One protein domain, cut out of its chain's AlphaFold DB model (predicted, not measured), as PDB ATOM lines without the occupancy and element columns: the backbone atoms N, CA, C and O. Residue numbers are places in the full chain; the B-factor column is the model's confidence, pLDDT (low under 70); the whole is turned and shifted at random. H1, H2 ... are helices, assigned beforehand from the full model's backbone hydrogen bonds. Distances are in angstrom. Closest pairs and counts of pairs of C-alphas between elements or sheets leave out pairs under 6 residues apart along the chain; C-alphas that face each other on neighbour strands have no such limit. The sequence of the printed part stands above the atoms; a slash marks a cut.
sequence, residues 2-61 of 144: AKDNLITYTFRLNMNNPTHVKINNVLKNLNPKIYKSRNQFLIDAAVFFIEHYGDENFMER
ATOM      1  N   ALA A   2      80.021 -38.167-223.745       58.16
ATOM      2  CA  ALA A   2      80.762 -37.337-224.685       58.16
ATOM      3  C   ALA A   2      79.868 -36.162-225.115       58.16
ATOM      4  O   ALA A   2      78.651 -36.289-225.221       58.16
ATOM      5  N   LYS A   3      80.461 -34.973-225.221       69.00
ATOM      6  CA  LYS A   3      79.773 -33.754-225.654       69.00
ATOM      7  C   LYS A   3      79.753 -33.756-227.183       69.00
ATOM      8  O   LYS A   3      80.512 -33.014-227.793       69.00
ATOM      9  N   ASP A   4      78.902 -34.591-227.771       77.19
ATOM     10  CA  ASP A   4      78.878 -34.872-229.219       77.19
ATOM     11  C   ASP A   4      78.547 -33.645-230.099       77.19
ATOM     12  O   ASP A   4      78.705 -33.689-231.311       77.19
ATOM     13  N   ASN A   5      78.177 -32.511-229.488       86.75
ATOM     14  CA  ASN A   5      77.845 -31.254-230.168       86.75
ATOM     15  C   ASN A   5      78.925 -30.162-230.032       86.75
ATOM     16  O   ASN A   5      78.663 -29.003-230.353       86.75
ATOM     17  N   LEU A   6      80.106 -30.469-229.481       87.19
ATOM     18  CA  LEU A   6      81.160 -29.474-229.262       87.19
ATOM     19  C   LEU A   6      82.399 -29.781-230.097       87.19
ATOM     20  O   LEU A   6      83.061 -30.796-229.903       87.19
ATOM     21  N   ILE A   7      82.760 -28.832-230.957       91.38
ATOM     22  CA  ILE A   7      84.019 -28.832-231.704       91.38
ATOM     23  C   ILE A   7      84.956 -27.815-231.048       91.38
ATOM     24  O   ILE A   7      84.535 -26.721-230.672       91.38
ATOM     25  N   THR A   8      86.225 -28.184-230.870       91.38
ATOM     26  CA  THR A   8      87.237 -27.312-230.259       91.38
ATOM     27  C   THR A   8      88.302 -26.949-231.283       91.38
ATOM     28  O   THR A   8      88.978 -27.826-231.811       91.38
ATOM     29  N   TYR A   9      88.496 -25.650-231.496       93.25
ATOM     30  CA  TYR A   9      89.587 -25.103-232.297       93.25
ATOM     31  C   TYR A   9      90.616 -24.415-231.391       93.25
ATOM     32  O   TYR A   9      90.259 -23.786-230.394       93.25
ATOM     33  N   THR A  10      91.904 -24.527-231.729       93.00
ATOM     34  CA  THR A  10      92.995 -23.874-230.986       93.00
ATOM     35  C   THR A  10      93.488 -22.646-231.742       93.00
ATOM     36  O   THR A  10      93.847 -22.739-232.910       93.00
ATOM     37  N   PHE A  11      93.565 -21.503-231.059       91.81
ATOM     38  CA  PHE A  11      94.013 -20.237-231.635       91.81
ATOM     39  C   PHE A  11      95.374 -19.826-231.059       91.81
ATOM     40  O   PHE A  11      95.489 -19.505-229.874       91.81
ATOM     41  N   ARG A  12      96.427 -19.867-231.887       94.94
ATOM     42  CA  ARG A  12      97.811 -19.578-231.472       94.94
ATOM     43  C   ARG A  12      98.209 -18.152-231.840       94.94
ATOM     44  O   ARG A  12      98.096 -17.740-232.990       94.94
ATOM     45  N   LEU A  13      98.768 -17.422-230.876       95.25
ATOM     46  CA  LEU A  13      99.257 -16.058-231.069       95.25
ATOM     47  C   LEU A  13     100.781 -15.985-230.915       95.25
ATOM     48  O   LEU A  13     101.344 -16.571-229.993       95.25
ATOM     49  N   ASN A  14     101.448 -15.249-231.808       96.25
ATOM     50  CA  ASN A  14     102.884 -14.991-231.738       96.25
ATOM     51  C   ASN A  14     103.135 -13.621-231.092       96.25
ATOM     52  O   ASN A  14     102.810 -12.600-231.688       96.25
ATOM     53  N   MET A  15     103.746 -13.585-229.907       96.38
ATOM     54  CA  MET A  15     103.976 -12.332-229.168       96.38
ATOM     55  C   MET A  15     105.064 -11.433-229.771       96.38
ATOM     56  O   MET A  15     105.184 -10.282-229.370       96.38
ATOM     57  N   ASN A  16     105.813 -11.916-230.765       97.00
ATOM     58  CA  ASN A  16     106.734 -11.075-231.532       97.00
ATOM     59  C   ASN A  16     106.014 -10.298-232.648       97.00
ATOM     60  O   ASN A  16     106.586  -9.370-233.213       97.00
ATOM     61  N   ASN A  17     104.771 -10.667-232.987       97.44
ATOM     62  CA  ASN A  17     103.973  -9.967-233.989       97.44
ATOM     63  C   ASN A  17     103.072  -8.914-233.306       97.44
ATOM     64  O   ASN A  17     102.216  -9.286-232.496       97.44
ATOM     65  N   PRO A  18     103.190  -7.616-233.652       97.06
ATOM     66  CA  PRO A  18     102.434  -6.546-232.997       97.06
ATOM     67  C   PRO A  18     100.911  -6.702-233.137       97.06
ATOM     68  O   PRO A  18     100.167  -6.393-232.204       97.06
ATOM     69  N   THR A  19     100.428  -7.244-234.255       96.56
ATOM     70  CA  THR A  19      98.999  -7.510-234.477       96.56
ATOM     71  C   THR A  19      98.480  -8.571-233.510       96.56
ATOM     72  O   THR A  19      97.426  -8.407-232.899       96.56
ATOM     73  N   HIS A  20      99.246  -9.640-233.298       97.12
ATOM     74  CA  HIS A  20      98.870 -10.709-232.373       97.12
ATOM     75  C   HIS A  20      98.943 -10.238-230.916       97.12
ATOM     76  O   HIS A  20      98.101 -10.626-230.106       97.12
ATOM     77  N   VAL A  21      99.897  -9.358-230.585       97.44
ATOM     78  CA  VAL A  21      99.967  -8.698-229.272       97.44
ATOM     79  C   VAL A  21      98.718  -7.850-229.027       97.44
ATOM     80  O   VAL A  21      98.113  -7.952-227.958       97.44
ATOM     81  N   LYS A  22      98.276  -7.067-230.022       96.94
ATOM     82  CA  LYS A  22      97.028  -6.292-229.941       96.94
ATOM     83  C   LYS A  22      95.826  -7.201-229.669       96.94
ATOM     84  O   LYS A  22      95.062  -6.926-228.745       96.94
ATOM     85  N   ILE A  23      95.694  -8.299-230.415       95.88
ATOM     86  CA  ILE A  23      94.616  -9.285-230.223       95.88
ATOM     87  C   ILE A  23      94.663  -9.871-228.805       95.88
ATOM     88  O   ILE A  23      93.650  -9.884-228.108       95.88
ATOM     89  N   ASN A  24      95.839 -10.297-228.340       96.25
ATOM     90  CA  ASN A  24      96.006 -10.846-226.995       96.25
ATOM     91  C   ASN A  24      95.610  -9.842-225.901       96.25
ATOM     92  O   ASN A  24      94.935 -10.214-224.942       96.25
ATOM     93  N   ASN A  25      95.986  -8.570-226.051       96.00
ATOM     94  CA  ASN A  25      95.648  -7.527-225.084       96.00
ATOM     95  C   ASN A  25      94.133  -7.308-224.972       96.00
ATOM     96  O   ASN A  25      93.636  -7.141-223.858       96.00
ATOM     97  N   VAL A  26      93.406  -7.361-226.093       95.44
ATOM     98  CA  VAL A  26      91.936  -7.277-226.103       95.44
ATOM     99  C   VAL A  26      91.316  -8.523-225.474       95.44
ATOM    100  O   VAL A  26      90.488  -8.405-224.577       95.44
ATOM    101  N   LEU A  27      91.750  -9.722-225.877       94.75
ATOM    102  CA  LEU A  27      91.195 -10.977-225.355       94.75
ATOM    103  C   LEU A  27      91.450 -11.162-223.853       94.75
ATOM    104  O   LEU A  27      90.611 -11.736-223.157       94.75
ATOM    105  N   LYS A  28      92.597 -10.694-223.345       94.25
ATOM    106  CA  LYS A  28      92.954 -10.769-221.922       94.25
ATOM    107  C   LYS A  28      92.128  -9.810-221.066       94.25
ATOM    108  O   LYS A  28      91.773 -10.163-219.948       94.25
ATOM    109  N   ASN A  29      91.827  -8.623-221.590       95.38
ATOM    110  CA  ASN A  29      91.126  -7.557-220.870       95.38
ATOM    111  C   ASN A  29      89.713  -7.330-221.423       95.38
ATOM    112  O   ASN A  29      89.225  -6.200-221.466       95.38
ATOM    113  N   LEU A  30      89.065  -8.402-221.882       95.25
ATOM    114  CA  LEU A  30      87.737  -8.334-222.472       95.25
ATOM    115  C   LEU A  30      86.729  -7.835-221.432       95.25
ATOM    116  O   LEU A  30      86.683  -8.341-220.312       95.25
ATOM    117  N   ASN A  31      85.910  -6.850-221.803       94.88
ATOM    118  CA  ASN A  31      84.901  -6.304-220.904       94.88
ATOM    119  C   ASN A  31      83.735  -7.302-220.741       94.88
ATOM    120  O   ASN A  31      82.971  -7.489-221.695       94.88
ATOM    121  N   PRO A  32      83.530  -7.886-219.542       92.88
ATOM    122  CA  PRO A  32      82.510  -8.910-219.324       92.88
ATOM    123  C   PRO A  32      81.076  -8.374-219.414       92.88
ATOM    124  O   PRO A  32      80.137  -9.158-219.535       92.88
ATOM    125  N   LYS A  33      80.886  -7.046-219.362       95.31
ATOM    126  CA  LYS A  33      79.572  -6.418-219.568       95.31
ATOM    127  C   LYS A  33      79.121  -6.466-221.028       95.31
ATOM    128  O   LYS A  33      77.926  -6.389-221.277       95.31
ATOM    129  N   ILE A  34      80.069  -6.555-221.963       94.06
ATOM    130  CA  ILE A  34      79.797  -6.576-223.406       94.06
ATOM    131  C   ILE A  34      79.812  -8.023-223.902       94.06
ATOM    132  O   ILE A  34      78.838  -8.485-224.483       94.06
ATOM    133  N   TYR A  35      80.886  -8.760-223.608       95.62
ATOM    134  CA  TYR A  35      81.051 -10.146-224.039       95.62
ATOM    135  C   TYR A  35      81.213 -11.070-222.842       95.62
ATOM    136  O   TYR A  35      82.104 -10.882-222.014       95.62
ATOM    137  N   LYS A  36      80.395 -12.123-222.778       90.94
ATOM    138  CA  LYS A  36      80.400 -13.062-221.643       90.94
ATOM    139  C   LYS A  36      81.622 -13.981-221.645       90.94
ATOM    140  O   LYS A  36      81.984 -14.532-220.609       90.94
ATOM    141  N   SER A  37      82.253 -14.184-222.803       94.50
ATOM    142  CA  SER A  37      83.453 -15.008-222.934       94.50
ATOM    143  C   SER A  37      84.294 -14.611-224.146       94.50
ATOM    144  O   SER A  37      83.793 -14.039-225.111       94.50
ATOM    145  N   ARG A  38      85.574 -15.004-224.124       94.44
ATOM    146  CA  ARG A  38      86.477 -14.911-225.286       94.44
ATOM    147  C   ARG A  38      85.939 -15.686-226.490       94.44
ATOM    148  O   ARG A  38      86.111 -15.243-227.613       94.44
ATOM    149  N   ASN A  39      85.274 -16.817-226.246       94.06
ATOM    150  CA  ASN A  39      84.689 -17.635-227.302       94.06
ATOM    151  C   ASN A  39      83.567 -16.886-228.029       94.06
ATOM    152  O   ASN A  39      83.558 -16.856-229.248       94.06
ATOM    153  N   GLN A  40      82.675 -16.225-227.281       95.00
ATOM    154  CA  GLN A  40      81.601 -15.417-227.866       95.00
ATOM    155  C   GLN A  40      82.168 -14.278-228.722       95.00
ATOM    156  O   GLN A  40      81.763 -14.119-229.861       95.00
ATOM    157  N   PHE A  41      83.163 -13.550-228.206       95.94
ATOM    158  CA  PHE A  41      83.824 -12.488-228.969       95.94
ATOM    159  C   PHE A  41      84.421 -12.991-230.294       95.94
ATOM    160  O   PHE A  41      84.274 -12.339-231.322       95.94
ATOM    161  N   LEU A  42      85.094 -14.148-230.277       95.25
ATOM    162  CA  LEU A  42      85.693 -14.729-231.482       95.25
ATOM    163  C   LEU A  42      84.639 -15.226-232.480       95.25
ATOM    164  O   LEU A  42      84.846 -15.068-233.678       95.25
ATOM    165  N   ILE A  43      83.524 -15.786-231.998       95.12
ATOM    166  CA  ILE A  43      82.396 -16.194-232.848       95.12
ATOM    167  C   ILE A  43      81.795 -14.970-233.536       95.12
ATOM    168  O   ILE A  43      81.705 -14.958-234.757       95.12
ATOM    169  N   ASP A  44      81.461 -13.926-232.778       95.62
ATOM    170  CA  ASP A  44      80.810 -12.732-233.324       95.62
ATOM    171  C   ASP A  44      81.716 -12.019-234.344       95.62
ATOM    172  O   ASP A  44      81.249 -11.556-235.382       95.62
ATOM    173  N   ALA A  45      83.031 -11.984-234.096       94.56
ATOM    174  CA  ALA A  45      83.999 -11.442-235.048       94.56
ATOM    175  C   ALA A  45      84.094 -12.272-236.342       94.56
ATOM    176  O   ALA A  45      84.224 -11.700-237.423       94.56
ATOM    177  N   ALA A  46      84.037 -13.605-236.241       94.19
ATOM    178  CA  ALA A  46      84.051 -14.485-237.407       94.19
ATOM    179  C   ALA A  46      82.755 -14.363-238.222       94.19
ATOM    180  O   ALA A  46      82.827 -14.245-239.440       94.19
ATOM    181  N   VAL A  47      81.597 -14.321-237.554       95.31
ATOM    182  CA  VAL A  47      80.287 -14.104-238.192       95.31
ATOM    183  C   VAL A  47      80.278 -12.778-238.941       95.31
ATOM    184  O   VAL A  47      79.996 -12.768-240.132       95.31
ATOM    185  N   PHE A  48      80.697 -11.690-238.287       95.69
ATOM    186  CA  PHE A  48      80.807 -10.384-238.933       95.69
ATOM    187  C   PHE A  48      81.663 -10.460-240.203       95.69
ATOM    188  O   PHE A  48      81.267  -9.955-241.247       95.69
ATOM    189  N   PHE A  49      82.825 -11.111-240.142       94.38
ATOM    190  CA  PHE A  49      83.711 -11.207-241.298       94.38
ATOM    191  C   PHE A  49      83.104 -12.038-242.440       94.38
ATOM    192  O   PHE A  49      83.201 -11.635-243.593       94.38
ATOM    193  N   ILE A  50      82.434 -13.149-242.130       94.56
ATOM    194  CA  ILE A  50      81.758 -13.984-243.132       94.56
ATOM    195  C   ILE A  50      80.601 -13.215-243.782       94.56
ATOM    196  O   ILE A  50      80.532 -13.141-245.002       94.56
ATOM    197  N   GLU A  51      79.742 -12.571-242.989       93.44
ATOM    198  CA  GLU A  51      78.580 -11.828-243.496       93.44
ATOM    199  C   GLU A  51      78.966 -10.636-244.385       93.44
ATOM    200  O   GLU A  51      78.235 -10.299-245.311       93.44
ATOM    201  N   HIS A  52      80.109  -9.991-244.128       93.75
ATOM    202  CA  HIS A  52      80.539  -8.817-244.902       93.75
ATOM    203  C   HIS A  52      81.235  -9.166-246.215       93.75
ATOM    204  O   HIS A  52      81.240  -8.347-247.132       93.75
ATOM    205  N   TYR A  53      81.865 -10.337-246.290       90.81
ATOM    206  CA  TYR A  53      82.644 -10.745-247.454       90.81
ATOM    207  C   TYR A  53      82.005 -11.897-248.235       90.81
ATOM    208  O   TYR A  53      82.512 -12.191-249.306       90.81
ATOM    209  N   GLY A  54      80.922 -12.513-247.758       86.56
ATOM    210  CA  GLY A  54      80.312 -13.692-248.382       86.56
ATOM    211  C   GLY A  54      81.030 -14.979-247.976       86.56
ATOM    212  O   GLY A  54      82.260 -15.020-247.859       86.56
ATOM    213  N   ASP A  55      80.270 -16.040-247.717       84.88
ATOM    214  CA  ASP A  55      80.828 -17.328-247.306       84.88
ATOM    215  C   ASP A  55      81.531 -18.041-248.470       84.88
ATOM    216  O   ASP A  55      82.560 -18.697-248.265       84.88
ATOM    217  N   GLU A  56      81.071 -17.801-249.698       82.81
ATOM    218  CA  GLU A  56      81.661 -18.300-250.938       82.81
ATOM    219  C   GLU A  56      83.127 -17.884-251.139       82.81
ATOM    220  O   GLU A  56      83.889 -18.596-251.793       82.81
ATOM    221  N   ASN A  57      83.550 -16.766-250.542       83.75
ATOM    222  CA  ASN A  57      84.919 -16.261-250.659       83.75
ATOM    223  C   ASN A  57      85.909 -16.939-249.699       83.75
ATOM    224  O   ASN A  57      87.122 -16.802-249.868       83.75
ATOM    225  N   PHE A  58      85.417 -17.671-248.696       85.06
ATOM    226  CA  PHE A  58      86.250 -18.356-247.697       85.06
ATOM    227  C   PHE A  58      86.206 -19.878-247.803       85.06
ATOM    228  O   PHE A  58      87.021 -20.554-247.171       85.06
ATOM    229  N   MET A  59      85.259 -20.418-248.568       85.56
ATOM    230  CA  MET A  59      85.121 -21.849-248.799       85.56
ATOM    231  C   MET A  59      85.784 -22.246-250.119       85.56
ATOM    232  O   MET A  59      85.729 -21.525-251.111       85.56
ATOM    233  N   GLU A  60      86.409 -23.424-250.150       79.69
ATOM    234  CA  GLU A  60      86.800 -24.029-251.422       79.69
ATOM    235  C   GLU A  60      85.524 -24.316-252.221       79.69
ATOM    236  O   GLU A  60      84.630 -25.019-251.737       79.69
ATOM    237  N   ARG A  61      85.428 -23.767-253.440       71.12
ATOM    238  CA  ARG A  61      84.370 -24.150-254.376       71.12
ATOM    239  C   ARG A  61      84.511 -25.647-254.612       71.12
ATOM    240  O   ARG A  61      85.494 -26.083-255.203       71.12
TER     241      ARG A  61
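Overview. This is residues 2 to 61 of the 144 residues of the protein "ATP-binding protein" of Lachnotalea glycerini (UniProt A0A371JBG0). Two helices, H2 and the shorter H1, meet near their ends as an open V, the last part of H1 by the first part of H2, and residues 2 to 10 stick out as an arm that stands free. A link of nine residues joins the helices at the corner, and residues 54 to 61 run on as a tail beyond the far end of H2. The printed part has 60 residues with two named helices, H1 then H2 along the chain, and no named strand. The class is all helix, though under half of the residues, 27 of 60, are in named elements. The whole is loose, with a radius of gyration of the C-alphas of 14.2 A, and spans 36 by 33 by 23 A.

Arrangement. Begin with H2, residues 38 to 53, and look from its first residue toward H1, residues 18 to 28. The two are close but not clearly touching, with 1 pair of C-alphas within 8 A. Their closest C-alphas are those of Leu 27 and Arg 38, 6.1 A apart. Their lines stand at a steep tilt of 52 degrees, and they run opposite ways. Their centres are 16.2 A apart. In H1 and H2 every O i to N i+4 pair is within hydrogen-bond range.

Along the chain. Find C-alpha 38 at (86.477, -14.911, -225.286); from there H2 runs 22.9 A to C-alpha 53 at (82.644, -10.745, -247.454). Then find C-alpha 18 at (102.434, -6.546, -232.997), where H1 begins; it runs 15.2 A to C-alpha 28.

Size, cuts and confidence. The C-alphas of Lys 33 and Arg 61, the two farthest apart, are 39.4 A from each other. The printed part has no cut, and the link from H1 to H2 is short. Look at residues 2 to 17 for the long stretch with no named element. The mean pLDDT of the printed part is 91.6, and residues 2 to 3 are under 70.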